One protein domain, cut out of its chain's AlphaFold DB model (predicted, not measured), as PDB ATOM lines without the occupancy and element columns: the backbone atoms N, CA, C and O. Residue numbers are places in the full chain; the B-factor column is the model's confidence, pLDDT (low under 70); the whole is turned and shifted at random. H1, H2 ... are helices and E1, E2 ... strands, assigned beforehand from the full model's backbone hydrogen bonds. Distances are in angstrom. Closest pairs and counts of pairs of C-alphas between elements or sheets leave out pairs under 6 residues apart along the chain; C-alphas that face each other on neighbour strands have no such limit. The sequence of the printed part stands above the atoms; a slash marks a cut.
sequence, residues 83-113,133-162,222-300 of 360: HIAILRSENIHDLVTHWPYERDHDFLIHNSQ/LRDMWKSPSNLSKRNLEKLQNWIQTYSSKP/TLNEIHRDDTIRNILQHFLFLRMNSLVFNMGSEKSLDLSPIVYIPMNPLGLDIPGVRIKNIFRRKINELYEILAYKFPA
ATOM      1  N   HIS A  83     173.526 131.601 176.197       92.69
ATOM      2  CA  HIS A  83     172.327 132.413 176.424       92.69
ATOM      3  C   HIS A  83     171.031 131.765 175.917       92.69
ATOM      4  O   HIS A  83     169.962 132.023 176.460       92.69
ATOM      5  N   ILE A  84     171.109 130.899 174.903       93.00
ATOM      6  CA  ILE A  84     169.956 130.142 174.390       93.00
ATOM      7  C   ILE A  84     169.666 128.933 175.282       93.00
ATOM      8  O   ILE A  84     168.506 128.628 175.544       93.00
ATOM      9  N   ALA A  85     170.699 128.255 175.785       91.19
ATOM     10  CA  ALA A  85     170.549 127.096 176.660       91.19
ATOM     11  C   ALA A  85     169.781 127.451 177.944       91.19
ATOM     12  O   ALA A  85     168.947 126.666 178.405       91.19
ATOM     13  N   ILE A  86     169.991 128.660 178.474       89.81
ATOM     14  CA  ILE A  86     169.289 129.147 179.668       89.81
ATOM     15  C   ILE A  86     167.776 129.252 179.431       89.81
ATOM     16  O   ILE A  86     167.013 128.914 180.334       89.81
ATOM     17  N   LEU A  87     167.329 129.593 178.214       87.88
ATOM     18  CA  LEU A  87     165.901 129.638 177.858       87.88
ATOM     19  C   LEU A  87     165.202 128.276 177.987       87.88
ATOM     20  O   LEU A  87     163.986 128.232 178.152       87.88
ATOM     21  N   ARG A  88     165.955 127.171 177.917       84.94
ATOM     22  CA  ARG A  88     165.442 125.802 178.083       84.94
ATOM     23  C   ARG A  88     165.620 125.261 179.506       84.94
ATOM     24  O   ARG A  88     164.969 124.285 179.871       84.94
ATOM     25  N   SER A  89     166.542 125.837 180.271       84.31
ATOM     26  CA  SER A  89     166.912 125.346 181.599       84.31
ATOM     27  C   SER A  89     165.815 125.577 182.643       84.31
ATOM     28  O   SER A  89     164.888 126.364 182.442       84.31
ATOM     29  N   GLU A  90     165.962 124.944 183.808       75.94
ATOM     30  CA  GLU A  90     165.105 125.180 184.983       75.94
ATOM     31  C   GLU A  90     165.118 126.652 185.444       75.94
ATOM     32  O   GLU A  90     164.183 127.110 186.099       75.94
ATOM     33  N   ASN A  91     166.110 127.437 185.005       81.62
ATOM     34  CA  ASN A  91     166.235 128.866 185.295       81.62
ATOM     35  C   ASN A  91     165.244 129.741 184.507       81.62
ATOM     36  O   ASN A  91     165.238 130.962 184.669       81.62
ATOM     37  N   ILE A  92     164.375 129.159 183.670       84.62
ATOM     38  CA  ILE A  92     163.323 129.911 182.969       84.62
ATOM     39  C   ILE A  92     162.449 130.719 183.938       84.62
ATOM     40  O   ILE A  92     161.966 131.795 183.590       84.62
ATOM     41  N   HIS A  93     162.271 130.230 185.167       84.19
ATOM     42  CA  HIS A  93     161.539 130.932 186.216       84.19
ATOM     43  C   HIS A  93     162.164 132.288 186.564       84.19
ATOM     44  O   HIS A  93     161.431 133.263 186.703       84.19
ATOM     45  N   ASP A  94     163.493 132.354 186.642       85.81
ATOM     46  CA  ASP A  94     164.231 133.576 186.961       85.81
ATOM     47  C   ASP A  94     164.210 134.576 185.795       85.81
ATOM     48  O   ASP A  94     164.094 135.786 185.990       85.81
ATOM     49  N   LEU A  95     164.214 134.076 184.555       87.00
ATOM     50  CA  LEU A  95     163.997 134.926 183.385       87.00
ATOM     51  C   LEU A  95     162.582 135.510 183.365       87.00
ATOM     52  O   LEU A  95     162.425 136.688 183.075       87.00
ATOM     53  N   VAL A  96     161.550 134.726 183.695       86.69
ATOM     54  CA  VAL A  96     160.149 135.191 183.711       86.69
ATOM     55  C   VAL A  96     159.940 136.376 184.657       86.69
ATOM     56  O   VAL A  96     159.121 137.242 184.360       86.69
ATOM     57  N   THR A  97     160.647 136.433 185.783       83.75
ATOM     58  CA  THR A  97     160.488 137.510 186.772       83.75
ATOM     59  C   THR A  97     161.274 138.775 186.424       83.75
ATOM     60  O   THR A  97     160.870 139.861 186.831       83.75
ATOM     61  N   HIS A  98     162.340 138.653 185.630       88.25
ATOM     62  CA  HIS A  98     163.259 139.748 185.302       88.25
ATOM     63  C   HIS A  98     163.252 140.151 183.821       88.25
ATOM     64  O   HIS A  98     164.057 140.987 183.412       88.25
ATOM     65  N   TRP A  99     162.383 139.554 183.001       90.38
ATOM     66  CA  TRP A  99     162.299 139.861 181.575       90.38
ATOM     67  C   TRP A  99     161.786 141.291 181.339       90.38
ATOM     68  O   TRP A  99     160.866 141.729 182.035       90.38
ATOM     69  N   PRO A 100     162.292 142.016 180.327       89.50
ATOM     70  CA  PRO A 100     161.809 143.358 180.026       89.50
ATOM     71  C   PRO A 100     160.333 143.370 179.600       89.50
ATOM     72  O   PRO A 100     159.905 142.576 178.751       89.50
ATOM     73  N   TYR A 101     159.567 144.329 180.130       88.50
ATOM     74  CA  TYR A 101     158.160 144.523 179.782       88.50
ATOM     75  C   TYR A 101     157.738 145.991 179.676       88.50
ATOM     76  O   TYR A 101     158.430 146.888 180.145       88.50
ATOM     77  N   GLU A 102     156.551 146.202 179.106       85.12
ATOM     78  CA  GLU A 102     155.790 147.458 179.124       85.12
ATOM     79  C   GLU A 102     154.366 147.188 179.649       85.12
ATOM     80  O   GLU A 102     153.752 146.185 179.261       85.12
ATOM     81  N   ARG A 103     153.830 148.058 180.518       84.19
ATOM     82  CA  ARG A 103     152.452 147.962 181.041       84.19
ATOM     83  C   ARG A 103     151.555 149.015 180.433       84.19
ATOM     84  O   ARG A 103     151.979 150.151 180.283       84.19
ATOM     85  N   ASP A 104     150.292 148.666 180.213       78.69
ATOM     86  CA  ASP A 104     149.241 149.590 179.761       78.69
ATOM     87  C   ASP A 104     149.115 150.878 180.598       78.69
ATOM     88  O   ASP A 104     148.920 151.964 180.047       78.69
ATOM     89  N   HIS A 105     149.291 150.786 181.917       71.81
ATOM     90  CA  HIS A 105     149.271 151.951 182.806       71.81
ATOM     91  C   HIS A 105     150.322 153.005 182.446       71.81
ATOM     92  O   HIS A 105     150.023 154.199 182.493       71.81
ATOM     93  N   ASP A 106     151.516 152.576 182.032       71.19
ATOM     94  CA  ASP A 106     152.599 153.485 181.658       71.19
ATOM     95  C   ASP A 106     152.192 154.325 180.433       71.19
ATOM     96  O   ASP A 106     152.503 155.513 180.346       71.19
ATOM     97  N   PHE A 107     151.402 153.742 179.521       66.81
ATOM     98  CA  PHE A 107     150.859 154.441 178.352       66.81
ATOM     99  C   PHE A 107     149.828 155.499 178.754       66.81
ATOM    100  O   PHE A 107     149.835 156.608 178.214       66.81
ATOM    101  N   LEU A 108     148.930 155.179 179.692       65.25
ATOM    102  CA  LEU A 108     147.885 156.110 180.124       65.25
ATOM    103  C   LEU A 108     148.448 157.300 180.903       65.25
ATOM    104  O   LEU A 108     148.021 158.428 180.662       65.25
ATOM    105  N   ILE A 109     149.422 157.064 181.785       65.50
ATOM    106  CA  ILE A 109     150.053 158.116 182.595       65.50
ATOM    107  C   ILE A 109     150.822 159.100 181.704       65.50
ATOM    108  O   ILE A 109     150.707 160.313 181.874       65.50
ATOM    109  N   HIS A 110     151.564 158.603 180.712       62.19
ATOM    110  CA  HIS A 110     152.278 159.480 179.781       62.19
ATOM    111  C   HIS A 110     151.336 160.278 178.870       62.19
ATOM    112  O   HIS A 110     151.614 161.437 178.553       62.19
ATOM    113  N   ASN A 111     150.199 159.698 178.476       60.19
ATOM    114  CA  ASN A 111     149.220 160.389 177.640       60.19
ATOM    115  C   ASN A 111     148.401 161.439 178.408       60.19
ATOM    116  O   ASN A 111     148.071 162.476 177.829       60.19
ATOM    117  N   SER A 112     148.091 161.222 179.692       59.91
ATOM    118  CA  SER A 112     147.343 162.192 180.505       59.91
ATOM    119  C   SER A 112     148.162 163.453 180.810       59.91
ATOM    120  O   SER A 112     147.658 164.561 180.627       59.91
ATOM    121  N   GLN A 113     149.453 163.309 181.130       58.50
ATOM    122  CA  GLN A 113     150.381 164.437 181.334       58.50
ATOM    123  C   GLN A 113     150.533 165.317 180.078       58.50
ATOM    124  O   GLN A 113     150.680 166.539 180.155       58.50
ATOM    125  N   LEU A 133     159.695 151.088 173.562       76.69
ATOM    126  CA  LEU A 133     160.722 150.136 173.160       76.69
ATOM    127  C   LEU A 133     160.097 149.109 172.225       76.69
ATOM    128  O   LEU A 133     160.647 148.848 171.159       76.69
ATOM    129  N   ARG A 134     158.905 148.593 172.549       79.88
ATOM    130  CA  ARG A 134     158.168 147.660 171.685       79.88
ATOM    131  C   ARG A 134     157.960 148.196 170.270       79.88
ATOM    132  O   ARG A 134     158.084 147.429 169.316       79.88
ATOM    133  N   ASP A 135     157.651 149.475 170.119       76.25
ATOM    134  CA  ASP A 135     157.417 150.067 168.802       76.25
ATOM    135  C   ASP A 135     158.737 150.350 168.072       76.25
ATOM    136  O   ASP A 135     158.806 150.162 166.857       76.25
ATOM    137  N   MET A 136     159.819 150.653 168.802       79.38
ATOM    138  CA  MET A 136     161.175 150.634 168.235       79.38
ATOM    139  C   MET A 136     161.516 149.248 167.690       79.38
ATOM    140  O   MET A 136     162.088 149.136 166.608       79.38
ATOM    141  N   TRP A 137     161.118 148.186 168.394       79.19
ATOM    142  CA  TRP A 137     161.294 146.829 167.902       79.19
ATOM    143  C   TRP A 137     160.462 146.591 166.650       79.19
ATOM    144  O   TRP A 137     161.028 146.092 165.696       79.19
ATOM    145  N   LYS A 138     159.182 146.978 166.569       74.44
ATOM    146  CA  LYS A 138     158.281 146.624 165.447       74.44
ATOM    147  C   LYS A 138     158.752 147.014 164.037       74.44
ATOM    148  O   LYS A 138     158.342 146.356 163.082       74.44
ATOM    149  N   SER A 139     159.654 147.976 163.846       68.88
ATOM    150  CA  SER A 139     160.063 148.381 162.485       68.88
ATOM    151  C   SER A 139     161.544 148.753 162.349       68.88
ATOM    152  O   SER A 139     161.852 149.900 162.033       68.88
ATOM    153  N   PRO A 140     162.491 147.809 162.512       61.88
ATOM    154  CA  PRO A 140     163.905 148.141 162.543       61.88
ATOM    155  C   PRO A 140     164.492 148.505 161.188       61.88
ATOM    156  O   PRO A 140     165.386 149.339 161.134       61.88
ATOM    157  N   SER A 141     163.943 147.972 160.095       62.62
ATOM    158  CA  SER A 141     164.311 148.386 158.736       62.62
ATOM    159  C   SER A 141     163.978 149.856 158.451       62.62
ATOM    160  O   SER A 141     164.603 150.463 157.590       62.62
ATOM    161  N   ASN A 142     163.025 150.428 159.197       64.69
ATOM    162  CA  ASN A 142     162.599 151.824 159.083       64.69
ATOM    163  C   ASN A 142     163.067 152.669 160.279       64.69
ATOM    164  O   ASN A 142     162.714 153.847 160.376       64.69
ATOM    165  N   LEU A 143     163.836 152.095 161.215       71.25
ATOM    166  CA  LEU A 143     164.421 152.880 162.293       71.25
ATOM    167  C   LEU A 143     165.432 153.835 161.672       71.25
ATOM    168  O   LEU A 143     166.373 153.425 160.993       71.25
ATOM    169  N   SER A 144     165.280 155.122 161.972       81.00
ATOM    170  CA  SER A 144     166.384 156.057 161.785       81.00
ATOM    171  C   SER A 144     167.633 155.512 162.491       81.00
ATOM    172  O   SER A 144     167.525 154.912 163.565       81.00
ATOM    173  N   LYS A 145     168.820 155.766 161.929       85.25
ATOM    174  CA  LYS A 145     170.111 155.408 162.545       85.25
ATOM    175  C   LYS A 145     170.155 155.780 164.036       85.25
ATOM    176  O   LYS A 145     170.555 154.977 164.869       85.25
ATOM    177  N   ARG A 146     169.603 156.948 164.376       82.56
ATOM    178  CA  ARG A 146     169.457 157.443 165.751       82.56
ATOM    179  C   ARG A 146     168.619 156.529 166.650       82.56
ATOM    180  O   ARG A 146     168.954 156.347 167.815       82.56
ATOM    181  N   ASN A 147     167.504 155.988 166.162       81.06
ATOM    182  CA  ASN A 147     166.668 155.096 166.967       81.06
ATOM    183  C   ASN A 147     167.309 153.714 167.128       81.06
ATOM    184  O   ASN A 147     167.163 153.105 168.184       81.06
ATOM    185  N   LEU A 148     168.052 153.243 166.124       85.38
ATOM    186  CA  LEU A 148     168.846 152.026 166.254       85.38
ATOM    187  C   LEU A 148     169.943 152.188 167.318       85.38
ATOM    188  O   LEU A 148     170.054 151.344 168.199       85.38
ATOM    189  N   GLU A 149     170.684 153.298 167.289       87.12
ATOM    190  CA  GLU A 149     171.699 153.630 168.301       87.12
ATOM    191  C   GLU A 149     171.088 153.709 169.707       87.12
ATOM    192  O   GLU A 149     171.641 153.159 170.655       87.12
ATOM    193  N   LYS A 150     169.905 154.326 169.849       86.25
ATOM    194  CA  LYS A 150     169.167 154.342 171.122       86.25
ATOM    195  C   LYS A 150     168.822 152.937 171.608       86.25
ATOM    196  O   LYS A 150     168.978 152.662 172.794       86.25
ATOM    197  N   LEU A 151     168.349 152.065 170.716       86.50
ATOM    198  CA  LEU A 151     167.988 150.694 171.070       86.50
ATOM    199  C   LEU A 151     169.219 149.881 171.477       86.50
ATOM    200  O   LEU A 151     169.187 149.193 172.490       86.50
ATOM    201  N   GLN A 152     170.311 149.995 170.723       88.38
ATOM    202  CA  GLN A 152     171.582 149.349 171.043       88.38
ATOM    203  C   GLN A 152     172.135 149.835 172.380       88.38
ATOM    204  O   GLN A 152     172.513 149.015 173.209       88.38
ATOM    205  N   ASN A 153     172.111 151.148 172.626       87.94
ATOM    206  CA  ASN A 153     172.523 151.714 173.903       87.94
ATOM    207  C   ASN A 153     171.652 151.189 175.049       87.94
ATOM    208  O   ASN A 153     172.185 150.761 176.062       87.94
ATOM    209  N   TRP A 154     170.328 151.139 174.869       88.06
ATOM    210  CA  TRP A 154     169.420 150.590 175.879       88.06
ATOM    211  C   TRP A 154     169.718 149.121 176.198       88.06
ATOM    212  O   TRP A 154     169.770 148.757 177.370       88.06
ATOM    213  N   ILE A 155     169.957 148.288 175.178       87.81
ATOM    214  CA  ILE A 155     170.360 146.888 175.373       87.81
ATOM    215  C   ILE A 155     171.708 146.821 176.104       87.81
ATOM    216  O   ILE A 155     171.872 146.024 177.025       87.81
ATOM    217  N   GLN A 156     172.668 147.673 175.733       87.56
ATOM    218  CA  GLN A 156     173.998 147.684 176.333       87.56
ATOM    219  C   GLN A 156     173.977 148.125 177.796       87.56
ATOM    220  O   GLN A 156     174.732 147.586 178.598       87.56
ATOM    221  N   THR A 157     173.099 149.055 178.162       85.81
ATOM    222  CA  THR A 157     172.908 149.522 179.541       85.81
ATOM    223  C   THR A 157     171.793 148.773 180.270       85.81
ATOM    224  O   THR A 157     171.330 149.245 181.308       85.81
ATOM    225  N   TYR A 158     171.300 147.658 179.717       84.56
ATOM    226  CA  TYR A 158     170.220 146.895 180.331       84.56
ATOM    227  C   TYR A 158     170.638 146.420 181.720       84.56
ATOM    228  O   TYR A 158     171.716 145.854 181.901       84.56
ATOM    229  N   SER A 159     169.751 146.646 182.682       81.19
ATOM    230  CA  SER A 159     169.852 146.128 184.035       81.19
ATOM    231  C   SER A 159     168.447 145.758 184.482       81.19
ATOM    232  O   SER A 159     167.529 146.588 184.414       81.19
ATOM    233  N   SER A 160     168.252 144.494 184.862       77.12
ATOM    234  CA  SER A 160     166.966 144.075 185.411       77.12
ATOM    235  C   SER A 160     166.764 144.757 186.758       77.12
ATOM    236  O   SER A 160     167.685 144.872 187.557       77.12
ATOM    237  N   LYS A 161     165.546 145.235 187.030       67.31
ATOM    238  CA  LYS A 161     165.205 145.700 188.376       67.31
ATOM    239  C   LYS A 161     164.389 144.612 189.093       67.31
ATOM    240  O   LYS A 161     163.376 144.188 188.538       67.31
ATOM    241  N   PRO A 162     164.753 144.185 190.312       50.12
ATOM    242  CA  PRO A 162     164.138 143.030 190.989       50.12
ATOM    243  C   PRO A 162     162.631 143.191 191.271       50.12
ATOM    244  O   PRO A 162     161.853 142.251 191.145       50.12
ATOM    245  N   THR A 222     168.354 130.438 191.368       75.38
ATOM    246  CA  THR A 222     168.352 131.835 190.893       75.38
ATOM    247  C   THR A 222     169.681 132.142 190.208       75.38
ATOM    248  O   THR A 222     170.749 131.810 190.726       75.38
ATOM    249  N   LEU A 223     169.645 132.734 189.010       82.75
ATOM    250  CA  LEU A 223     170.878 133.164 188.360       82.75
ATOM    251  C   LEU A 223     171.439 134.362 189.129       82.75
ATOM    252  O   LEU A 223     170.696 135.203 189.637       82.75
ATOM    253  N   ASN A 224     172.768 134.480 189.166       89.31
ATOM    254  CA  ASN A 224     173.406 135.725 189.582       89.31
ATOM    255  C   ASN A 224     172.873 136.867 188.698       89.31
ATOM    256  O   ASN A 224     172.830 136.716 187.478       89.31
ATOM    257  N   GLU A 225     172.503 137.995 189.304       88.81
ATOM    258  CA  GLU A 225     171.990 139.190 188.623       88.81
ATOM    259  C   GLU A 225     172.841 139.594 187.416       88.81
ATOM    260  O   GLU A 225     172.302 139.793 186.331       88.81
ATOM    261  N   ILE A 226     174.170 139.589 187.559       90.12
ATOM    262  CA  ILE A 226     175.089 139.908 186.456       90.12
ATOM    263  C   ILE A 226     174.912 138.911 185.305       90.12
ATOM    264  O   ILE A 226     174.782 139.295 184.146       90.12
ATOM    265  N   HIS A 227     174.871 137.616 185.620       90.12
ATOM    266  CA  HIS A 227     174.741 136.568 184.612       90.12
ATOM    267  C   HIS A 227     173.361 136.574 183.941       90.12
ATOM    268  O   HIS A 227     173.248 136.317 182.741       90.12
ATOM    269  N   ARG A 228     172.311 136.891 184.701       91.69
ATOM    270  CA  ARG A 228     170.946 137.057 184.204       91.69
ATOM    271  C   ARG A 228     170.852 138.231 183.236       91.69
ATOM    272  O   ARG A 228     170.336 138.061 182.133       91.69
ATOM    273  N   ASP A 229     171.382 139.385 183.623       91.06
ATOM    274  CA  ASP A 229     171.372 140.591 182.799       91.06
ATOM    275  C   ASP A 229     172.200 140.397 181.528       91.06
ATOM    276  O   ASP A 229     171.725 140.722 180.440       91.06
ATOM    277  N   ASP A 230     173.374 139.769 181.632       91.62
ATOM    278  CA  ASP A 230     174.186 139.374 180.477       91.62
ATOM    279  C   ASP A 230     173.428 138.416 179.554       91.62
ATOM    280  O   ASP A 230     173.445 138.574 178.334       91.62
ATOM    281  N   THR A 231     172.705 137.447 180.117       92.19
ATOM    282  CA  THR A 231     171.898 136.497 179.343       92.19
ATOM    283  C   THR A 231     170.779 137.203 178.586       92.19
ATOM    284  O   THR A 231     170.638 137.005 177.377       92.19
ATOM    285  N   ILE A 232     170.004 138.053 179.264       93.19
ATOM    286  CA  ILE A 232     168.917 138.818 178.643       93.19
ATOM    287  C   ILE A 232     169.486 139.746 177.568       93.19
ATOM    288  O   ILE A 232     168.994 139.736 176.440       93.19
ATOM    289  N   ARG A 233     170.561 140.481 177.870       93.25
ATOM    290  CA  ARG A 233     171.271 141.344 176.917       93.25
ATOM    291  C   ARG A 233     171.683 140.564 175.670       93.25
ATOM    292  O   ARG A 233     171.337 140.974 174.565       93.25
ATOM    293  N   ASN A 234     172.314 139.404 175.834       94.50
ATOM    294  CA  ASN A 234     172.745 138.543 174.734       94.50
ATOM    295  C   ASN A 234     171.571 138.024 173.891       94.50
ATOM    296  O   ASN A 234     171.661 137.984 172.664       94.50
ATOM    297  N   ILE A 235     170.444 137.665 174.514       94.62
ATOM    298  CA  ILE A 235     169.228 137.263 173.791       94.62
ATOM    299  C   ILE A 235     168.651 138.437 172.993       94.62
ATOM    300  O   ILE A 235     168.280 138.264 171.831       94.62
ATOM    301  N   LEU A 236     168.599 139.632 173.584       93.94
ATOM    302  CA  LEU A 236     168.101 140.837 172.921       93.94
ATOM    303  C   LEU A 236     169.001 141.257 171.755       93.94
ATOM    304  O   LEU A 236     168.485 141.538 170.675       93.94
ATOM    305  N   GLN A 237     170.324 141.254 171.935       94.00
ATOM    306  CA  GLN A 237     171.291 141.524 170.865       94.00
ATOM    307  C   GLN A 237     171.147 140.514 169.726       94.00
ATOM    308  O   GLN A 237     171.082 140.899 168.559       94.00
ATOM    309  N   HIS A 238     171.027 139.231 170.068       95.06
ATOM    310  CA  HIS A 238     170.837 138.169 169.094       95.06
ATOM    311  C   HIS A 238     169.555 138.383 168.278       95.06
ATOM    312  O   HIS A 238     169.573 138.386 167.045       95.06
ATOM    313  N   PHE A 239     168.438 138.628 168.958       93.31
ATOM    314  CA  PHE A 239     167.167 138.883 168.299       93.31
ATOM    315  C   PHE A 239     167.213 140.154 167.440       93.31
ATOM    316  O   PHE A 239     166.719 140.151 166.312       93.31
ATOM    317  N   LEU A 240     167.850 141.226 167.928       92.12
ATOM    318  CA  LEU A 240     168.042 142.466 167.174       92.12
ATOM    319  C   LEU A 240     168.841 142.226 165.896       92.12
ATOM    320  O   LEU A 240     168.440 142.716 164.843       92.12
ATOM    321  N   PHE A 241     169.915 141.439 165.962       93.81
ATOM    322  CA  PHE A 241     170.713 141.084 164.793       93.81
ATOM    323  C   PHE A 241     169.876 140.382 163.717       93.81
ATOM    324  O   PHE A 241     169.907 140.798 162.555       93.81
ATOM    325  N   LEU A 242     169.082 139.370 164.088       92.69
ATOM    326  CA  LEU A 242     168.186 138.695 163.140       92.69
ATOM    327  C   LEU A 242     167.199 139.684 162.516       92.69
ATOM    328  O   LEU A 242     166.897 139.634 161.325       92.69
ATOM    329  N   ARG A 243     166.704 140.615 163.329       88.31
ATOM    330  CA  ARG A 243     165.687 141.573 162.920       88.31
ATOM    331  C   ARG A 243     166.220 142.675 162.006       88.31
ATOM    332  O   ARG A 243     165.534 143.050 161.060       88.31
ATOM    333  N   MET A 244     167.434 143.162 162.252       89.00
ATOM    334  CA  MET A 244     168.134 144.103 161.371       89.00
ATOM    335  C   MET A 244     168.403 143.505 159.989       89.00
ATOM    336  O   MET A 244     168.451 144.227 159.000       89.00
ATOM    337  N   ASN A 245     168.532 142.182 159.920       91.25
ATOM    338  CA  ASN A 245     168.800 141.439 158.696       91.25
ATOM    339  C   ASN A 245     167.565 140.640 158.240       91.25
ATOM    340  O   ASN A 245     167.689 139.556 157.677       91.25
ATOM    341  N   SER A 246     166.355 141.161 158.476       88.31
ATOM    342  CA  SER A 246     165.090 140.444 158.243       88.31
ATOM    343  C   SER A 246     164.915 139.904 156.817       88.31
ATOM    344  O   SER A 246     164.295 138.853 156.647       88.31
ATOM    345  N   LEU A 247     165.485 140.590 155.818       86.56
ATOM    346  CA  LEU A 247     165.504 140.161 154.415       86.56
ATOM    347  C   LEU A 247     166.310 138.872 154.215       86.56
ATOM    348  O   LEU A 247     165.887 137.999 153.469       86.56
ATOM    349  N   VAL A 248     167.438 138.728 154.918       90.06
ATOM    350  CA  VAL A 248     168.294 137.533 154.856       90.06
ATOM    351  C   VAL A 248     167.596 136.333 155.489       90.06
ATOM    352  O   VAL A 248     167.658 135.224 154.971       90.06
ATOM    353  N   PHE A 249     166.900 136.561 156.600       88.06
ATOM    354  CA  PHE A 249     166.249 135.510 157.381       88.06
ATOM    355  C   PHE A 249     164.818 135.198 156.933       88.06
ATOM    356  O   PHE A 249     164.124 134.432 157.596       88.06
ATOM    357  N   ASN A 250     164.329 135.811 155.847       82.69
ATOM    358  CA  ASN A 250     162.930 135.710 155.416       82.69
ATOM    359  C   ASN A 250     161.928 135.920 156.574       82.69
ATOM    360  O   ASN A 250     160.830 135.361 156.583       82.69
ATOM    361  N   MET A 251     162.283 136.762 157.555       78.12
ATOM    362  CA  MET A 251     161.430 137.079 158.711       78.12
ATOM    363  C   MET A 251     160.222 137.939 158.316       78.12
ATOM    364  O   MET A 251     159.398 138.269 159.164       78.12
ATOM    365  N   GLY A 252     160.109 138.300 157.035       60.66
ATOM    366  CA  GLY A 252     159.074 139.163 156.480       60.66
ATOM    367  C   GLY A 252     157.668 138.570 156.405       60.66
ATOM    368  O   GLY A 252     156.764 139.275 155.971       60.66
ATOM    369  N   SER A 253     157.434 137.317 156.822       66.44
ATOM    370  CA  SER A 253     156.047 136.866 156.994       66.44
ATOM    371  C   SER A 253     155.387 137.724 158.083       66.44
ATOM    372  O   SER A 253     155.964 137.885 159.155       66.44
ATOM    373  N   GLU A 254     154.209 138.299 157.827       56.25
ATOM    374  CA  GLU A 254     153.602 139.339 158.685       56.25
ATOM    375  C   GLU A 254     153.543 138.951 160.174       56.25
ATOM    376  O   GLU A 254     153.805 139.770 161.050       56.25
ATOM    377  N   LYS A 255     153.332 137.665 160.481       62.41
ATOM    378  CA  LYS A 255     153.262 137.161 161.863       62.41
ATOM    379  C   LYS A 255     154.603 137.151 162.607       62.41
ATOM    380  O   LYS A 255     154.603 137.143 163.834       62.41
ATOM    381  N   SER A 256     155.738 137.117 161.904       60.06
ATOM    382  CA  SER A 256     157.067 137.165 162.533       60.06
ATOM    383  C   SER A 256     157.578 138.586 162.766       60.06
ATOM    384  O   SER A 256     158.377 138.799 163.677       60.06
ATOM    385  N   LEU A 257     157.082 139.567 162.007       54.91
ATOM    386  CA  LEU A 257     157.464 140.972 162.159       54.91
ATOM    387  C   LEU A 257     156.877 141.608 163.430       54.91
ATOM    388  O   LEU A 257     157.526 142.461 164.032       54.91
ATOM    389  N   ASP A 258     155.741 141.132 163.935       67.69
ATOM    390  CA  ASP A 258     155.147 141.657 165.177       67.69
ATOM    391  C   ASP A 258     155.827 141.164 166.465       67.69
ATOM    392  O   ASP A 258     155.499 141.592 167.577       67.69
ATOM    393  N   LEU A 259     156.817 140.276 166.348       76.38
ATOM    394  CA  LEU A 259     157.509 139.714 167.501       76.38
ATOM    395  C   LEU A 259     158.531 140.721 168.047       76.38
ATOM    396  O   LEU A 259     159.686 140.752 167.642       76.38
ATOM    397  N   SER A 260     158.108 141.558 168.990       85.88
ATOM    398  CA  SER A 260     159.020 142.262 169.905       85.88
ATOM    399  C   SER A 260     159.509 141.287 170.976       85.88
ATOM    400  O   SER A 260     158.677 140.513 171.438       85.88
ATOM    401  N   PRO A 261     160.777 141.288 171.421       89.44
ATOM    402  CA  PRO A 261     161.191 140.481 172.567       89.44
ATOM    403  C   PRO A 261     160.638 141.031 173.892       89.44
ATOM    404  O   PRO A 261     160.626 140.314 174.884       89.44
ATOM    405  N   ILE A 262     160.148 142.273 173.909       89.81
ATOM    406  CA  ILE A 262     159.559 142.922 175.084       89.81
ATOM    407  C   ILE A 262     158.159 142.361 175.336       89.81
ATOM    408  O   ILE A 262     157.336 142.276 174.415       89.81
ATOM    409  N   VAL A 263     157.878 141.988 176.584       90.50
ATOM    410  CA  VAL A 263     156.545 141.528 176.982       90.50
ATOM    411  C   VAL A 263     155.626 142.727 177.179       90.50
ATOM    412  O   VAL A 263     155.993 143.715 177.796       90.50
ATOM    413  N   TYR A 264     154.403 142.639 176.675       89.94
ATOM    414  CA  TYR A 264     153.374 143.632 176.952       89.94
ATOM    415  C   TYR A 264     152.365 143.066 177.948       89.94
ATOM    416  O   TYR A 264     151.840 141.966 177.744       89.94
ATOM    417  N   ILE A 265     152.115 143.817 179.018       89.94
ATOM    418  CA  ILE A 265     151.169 143.469 180.074       89.94
ATOM    419  C   ILE A 265     149.914 144.326 179.876       89.94
ATOM    420  O   ILE A 265     149.959 145.532 180.137       89.94
ATOM    421  N   PRO A 266     148.810 143.726 179.395       90.44
ATOM    422  CA  PRO A 266     147.572 144.460 179.204       90.44
ATOM    423  C   PRO A 266     146.867 144.706 180.539       90.44
ATOM    424  O   PRO A 266     146.987 143.910 181.474       90.44
ATOM    425  N   MET A 267     146.051 145.750 180.587       90.19
ATOM    426  CA  MET A 267     145.059 145.937 181.644       90.19
ATOM    427  C   MET A 267     143.795 145.109 181.382       90.19
ATOM    428  O   MET A 267     143.516 144.642 180.273       90.19
ATOM    429  N   ASN A 268     142.994 144.938 182.426       90.75
ATOM    430  CA  ASN A 268     141.623 144.469 182.323       90.75
ATOM    431  C   ASN A 268     140.668 145.629 181.930       90.75
ATOM    432  O   ASN A 268     141.071 146.794 181.935       90.75
ATOM    433  N   PRO A 269     139.386 145.351 181.618       89.12
ATOM    434  CA  PRO A 269     138.416 146.389 181.239       89.12
ATOM    435  C   PRO A 269     138.141 147.451 182.315       89.12
ATOM    436  O   PRO A 269     137.606 148.507 181.998       89.12
ATOM    437  N   LEU A 270     138.494 147.178 183.575       88.81
ATOM    438  CA  LEU A 270     138.359 148.113 184.695       88.81
ATOM    439  C   LEU A 270     139.594 149.011 184.859       88.81
ATOM    440  O   LEU A 270     139.644 149.814 185.786       88.81
ATOM    441  N   GLY A 271     140.596 148.870 183.985       87.00
ATOM    442  CA  GLY A 271     141.850 149.609 184.073       87.00
ATOM    443  C   GLY A 271     142.745 149.146 185.221       87.00
ATOM    444  O   GLY A 271     143.503 149.951 185.738       87.00
ATOM    445  N   LEU A 272     142.634 147.886 185.653       85.88
ATOM    446  CA  LEU A 272     143.559 147.261 186.601       85.88
ATOM    447  C   LEU A 272     144.481 146.291 185.864       85.88
ATOM    448  O   LEU A 272     144.090 145.701 184.853       85.88
ATOM    449  N   ASP A 273     145.671 146.053 186.407       83.06
ATOM    450  CA  ASP A 273     146.556 145.000 185.909       83.06
ATOM    451  C   ASP A 273     145.861 143.625 185.930       83.06
ATOM    452  O   ASP A 273     145.080 143.283 186.826       83.06
ATOM    453  N   ILE A 274     146.155 142.803 184.922       88.44
ATOM    454  CA  ILE A 274     145.713 141.405 184.900       88.44
ATOM    455  C   ILE A 274     146.341 140.596 186.055       88.44
ATOM    456  O   ILE A 274     147.431 140.927 186.523       88.44
ATOM    457  N   PRO A 275     145.718 139.477 186.479       89.12
ATOM    458  CA  PRO A 275     146.257 138.650 187.556       89.12
ATOM    459  C   PRO A 275     147.690 138.174 187.285       89.12
ATOM    460  O   PRO A 275     148.008 137.745 186.170       89.12
ATOM    461  N   GLY A 276     148.533 138.148 188.322       85.94
ATOM    462  CA  GLY A 276     149.948 137.774 188.210       85.94
ATOM    463  C   GLY A 276     150.195 136.402 187.565       85.94
ATOM    464  O   GLY A 276     151.148 136.235 186.807       85.94
ATOM    465  N   VAL A 277     149.301 135.426 187.772       87.75
ATOM    466  CA  VAL A 277     149.363 134.112 187.096       87.75
ATOM    467  C   VAL A 277     149.273 134.264 185.573       87.75
ATOM    468  O   VAL A 277     150.026 133.634 184.828       87.75
ATOM    469  N   ARG A 278     148.390 135.145 185.091       88.75
ATOM    470  CA  ARG A 278     148.235 135.435 183.663       88.75
ATOM    471  C   ARG A 278     149.454 136.172 183.118       88.75
ATOM    472  O   ARG A 278     149.898 135.833 182.025       88.75
ATOM    473  N   ILE A 279     150.027 137.100 183.890       88.50
ATOM    474  CA  ILE A 279     151.294 137.766 183.554       88.50
ATOM    475  C   ILE A 279     152.388 136.711 183.355       88.50
ATOM    476  O   ILE A 279     152.922 136.595 182.255       88.50
ATOM    477  N   LYS A 280     152.643 135.845 184.345       88.06
ATOM    478  CA  LYS A 280     153.649 134.768 184.247       88.06
ATOM    479  C   LYS A 280     153.451 133.886 183.007       88.06
ATOM    480  O   LYS A 280     154.421 133.535 182.338       88.06
ATOM    481  N   ASN A 281     152.205 133.564 182.657       89.44
ATOM    482  CA  ASN A 281     151.898 132.785 181.454       89.44
ATOM    483  C   ASN A 281     152.229 133.532 180.152       89.44
ATOM    484  O   ASN A 281     152.739 132.914 179.217       89.44
ATOM    485  N   ILE A 282     151.989 134.846 180.087       91.19
ATOM    486  CA  ILE A 282     152.385 135.674 178.936       91.19
ATOM    487  C   ILE A 282     153.909 135.653 178.773       91.19
ATOM    488  O   ILE A 282     154.389 135.426 177.662       91.19
ATOM    489  N   PHE A 283     154.659 135.821 179.864       91.56
ATOM    490  CA  PHE A 283     156.125 135.787 179.845       91.56
ATOM    491  C   PHE A 283     156.652 134.426 179.392       91.56
ATOM    492  O   PHE A 283     157.448 134.365 178.461       91.56
ATOM    493  N   ARG A 284     156.161 133.323 179.975       91.06
ATOM    494  CA  ARG A 284     156.551 131.961 179.566       91.06
ATOM    495  C   ARG A 284     156.302 131.718 178.084       91.06
ATOM    496  O   ARG A 284     157.190 131.241 177.385       91.06
ATOM    497  N   ARG A 285     155.113 132.079 177.588       91.75
ATOM    498  CA  ARG A 285     154.796 131.962 176.161       91.75
ATOM    499  C   ARG A 285     155.786 132.765 175.323       91.75
ATOM    500  O   ARG A 285     156.272 132.260 174.320       91.75
ATOM    501  N   LYS A 286     156.116 133.981 175.760       91.81
ATOM    502  CA  LYS A 286     157.022 134.862 175.031       91.81
ATOM    503  C   LYS A 286     158.454 134.341 174.971       91.81
ATOM    504  O   LYS A 286     159.067 134.343 173.909       91.81
ATOM    505  N   ILE A 287     158.965 133.869 176.099       92.06
ATOM    506  CA  ILE A 287     160.292 133.265 176.216       92.06
ATOM    507  C   ILE A 287     160.372 132.004 175.347       92.06
ATOM    508  O   ILE A 287     161.329 131.847 174.591       92.06
ATOM    509  N   ASN A 288     159.333 131.164 175.361       91.38
ATOM    510  CA  ASN A 288     159.253 129.988 174.491       91.38
ATOM    511  C   ASN A 288     159.228 130.370 173.004       91.38
ATOM    512  O   ASN A 288     159.938 129.764 172.211       91.38
ATOM    513  N   GLU A 289     158.456 131.389 172.613       91.81
ATOM    514  CA  GLU A 289     158.457 131.899 171.235       91.81
ATOM    515  C   GLU A 289     159.857 132.357 170.802       91.81
ATOM    516  O   GLU A 289     160.293 132.034 169.698       91.81
ATOM    517  N   LEU A 290     160.577 133.079 171.666       92.25
ATOM    518  CA  LEU A 290     161.947 133.512 171.387       92.25
ATOM    519  C   LEU A 290     162.906 132.328 171.270       92.25
ATOM    520  O   LEU A 290     163.707 132.290 170.339       92.25
ATOM    521  N   TYR A 291     162.796 131.340 172.156       93.25
ATOM    522  CA  TYR A 291     163.579 130.111 172.069       93.25
ATOM    523  C   TYR A 291     163.325 129.371 170.748       93.25
ATOM    524  O   TYR A 291     164.274 129.013 170.054       93.25
ATOM    525  N   GLU A 292     162.066 129.226 170.328       91.44
ATOM    526  CA  GLU A 292     161.713 128.619 169.039       91.44
ATOM    527  C   GLU A 292     162.344 129.356 167.851       91.44
ATOM    528  O   GLU A 292     162.842 128.739 166.905       91.44
ATOM    529  N   ILE A 293     162.373 130.688 167.895       91.81
ATOM    530  CA  ILE A 293     162.984 131.501 166.841       91.81
ATOM    531  C   ILE A 293     164.503 131.310 166.821       91.81
ATOM    532  O   ILE A 293     165.053 130.975 165.772       91.81
ATOM    533  N   LEU A 294     165.170 131.493 167.962       93.12
ATOM    534  CA  LEU A 294     166.632 131.534 168.047       93.12
ATOM    535  C   LEU A 294     167.280 130.144 167.965       93.12
ATOM    536  O   LEU A 294     168.355 130.006 167.392       93.12
ATOM    537  N   ALA A 295     166.650 129.110 168.527       92.06
ATOM    538  CA  ALA A 295     167.221 127.763 168.605       92.06
ATOM    539  C   ALA A 295     166.779 126.848 167.455       92.06
ATOM    540  O   ALA A 295     167.533 125.961 167.032       92.06
ATOM    541  N   TYR A 296     165.549 127.022 166.958       89.75
ATOM    542  CA  TYR A 296     164.978 126.111 165.968       89.75
ATOM    543  C   TYR A 296     164.826 126.720 164.593       89.75
ATOM    544  O   TYR A 296     165.217 126.049 163.645       89.75
ATOM    545  N   LYS A 297     164.264 127.927 164.463       90.44
ATOM    546  CA  LYS A 297     164.004 128.532 163.147       90.44
ATOM    547  C   LYS A 297     165.262 129.117 162.520       90.44
ATOM    548  O   LYS A 297     165.551 128.817 161.367       90.44
ATOM    549  N   PHE A 298     166.013 129.893 163.290       92.69
ATOM    550  CA  PHE A 298     167.208 130.593 162.824       92.69
ATOM    551  C   PHE A 298     168.396 130.293 163.738       92.69
ATOM    552  O   PHE A 298     168.903 131.210 164.374       92.69
ATOM    553  N   PRO A 299     168.840 129.031 163.862       94.56
ATOM    554  CA  PRO A 299     170.003 128.714 164.680       94.56
ATOM    555  C   PRO A 299     171.283 129.252 164.037       94.56
ATOM    556  O   PRO A 299     171.515 129.060 162.843       94.56
ATOM    557  N   ALA A 300     172.144 129.866 164.848       95.19
ATOM    558  CA  ALA A 300     173.501 130.220 164.446       95.19
ATOM    559  C   ALA A 300     174.247 128.951 164.054       95.19
ATOM    560  O   ALA A 300     174.080 127.946 164.736       95.19
TER     561      ALA A 300
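Overview. This is residues 83 to 113, 133 to 162 and 222 to 300 of the 360 residues of the protein "Genetic interactor of prohibitin 5, mitochondrial" of Saccharomycodes ludwigii (UniProt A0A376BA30). A tiny sheet of two strands, E1 and E2, has E2 beside the first half of the long helix H8, while the other long helix, H6, slants across to come close to H8 near the last turns of both. H1 bridges H6 and H8 on one side with H2 next to it; H5 packs on H6 and H4 beside H5, while H3 reaches away from the other helices. The 140 printed residues, mostly helix in their named elements, hold eight helices and two strands in the order H1 H2 E1 H3 H4 H5 H6 H7 E2 H8. The strands are parallel. The whole is compact, with a radius of gyration of the C-alphas of 15.4 A, and spans 43 by 37 by 28 A.

Along the chain. Find the sheet in E1, residues 101 to 103, and E2, residues 263 to 265. H8, residues 276 to 297, begins at C-alpha 276 at (149.948, 137.774, 188.210) and ends at C-alpha 297 at (164.004, 128.532, 163.147), 30.2 A away. H6, residues 225 to 244, is 28.0 A long, and H5, residues 145 to 156, 16.3 A. H3, residues 104 to 113, is 15.0 A. Begin the printed part at C-alpha 83 at (172.327, 132.413, 176.424) for H1, residues 83 to 88; then look for H2 at 92 to 98, H4 at 133 to 138 and H7 at 254 to 257.

Arrangement. Start at E1 and E2, parallel at 21 degrees: N 102 and O 263 are within hydrogen-bond range at 2.9 A. The closest C-alphas of E2 and H8, Val 263 and Phe 283, are 6.4 A apart. From Phe 283, H2 touches H8 at Val 96, 5.6 A between the closest C-alphas, at a steep tilt of 64 degrees. H1 touches H8 at Leu 87 and Tyr 291, 6.3 A, and touches H6 at His 83 and Thr 231, 5.0 A, about perpendicular at 79 degrees. H6 and H8 are close but not clearly touching, 7.4 A between the C-alphas of Phe 239 and Leu 294. H5 touches H6 at Ile 155 and Arg 233, 5.8 A, at a shallow tilt of 26 degrees, opposite ways. H4 and H5 only just touch, with 3 pairs of C-alphas within 8 A, the closest being Met 136 and Asn 147, 7.2 A. H7 is close but not clearly touching H4, at Leu 257 and Lys 138, 6.6 A between C-alphas. H3 touches no helix. Every O i to N i+4 pair is within hydrogen-bond range in H2, H3, H4, H5, H6 and H8; H1 has 0 of 2, with 2 of 3 O i to N i+3 pairs in range, and H7 is too short for such a pair.

Size, cuts and confidence. The two C-alphas farthest apart, of Gln 113 and Ala 300, are 44.6 A apart. Residues 114 to 132 and 163 to 221 are not printed; the C-alpha gaps are 19.4 A from 113 to 133 and 12.0 A from 162 to 222. Of the links printed whole, none is long. Look for pLDDT under 70 at residues 107 to 113, 139 to 142, 161 to 162 and 252 to 258; the mean of the printed part is 83.8.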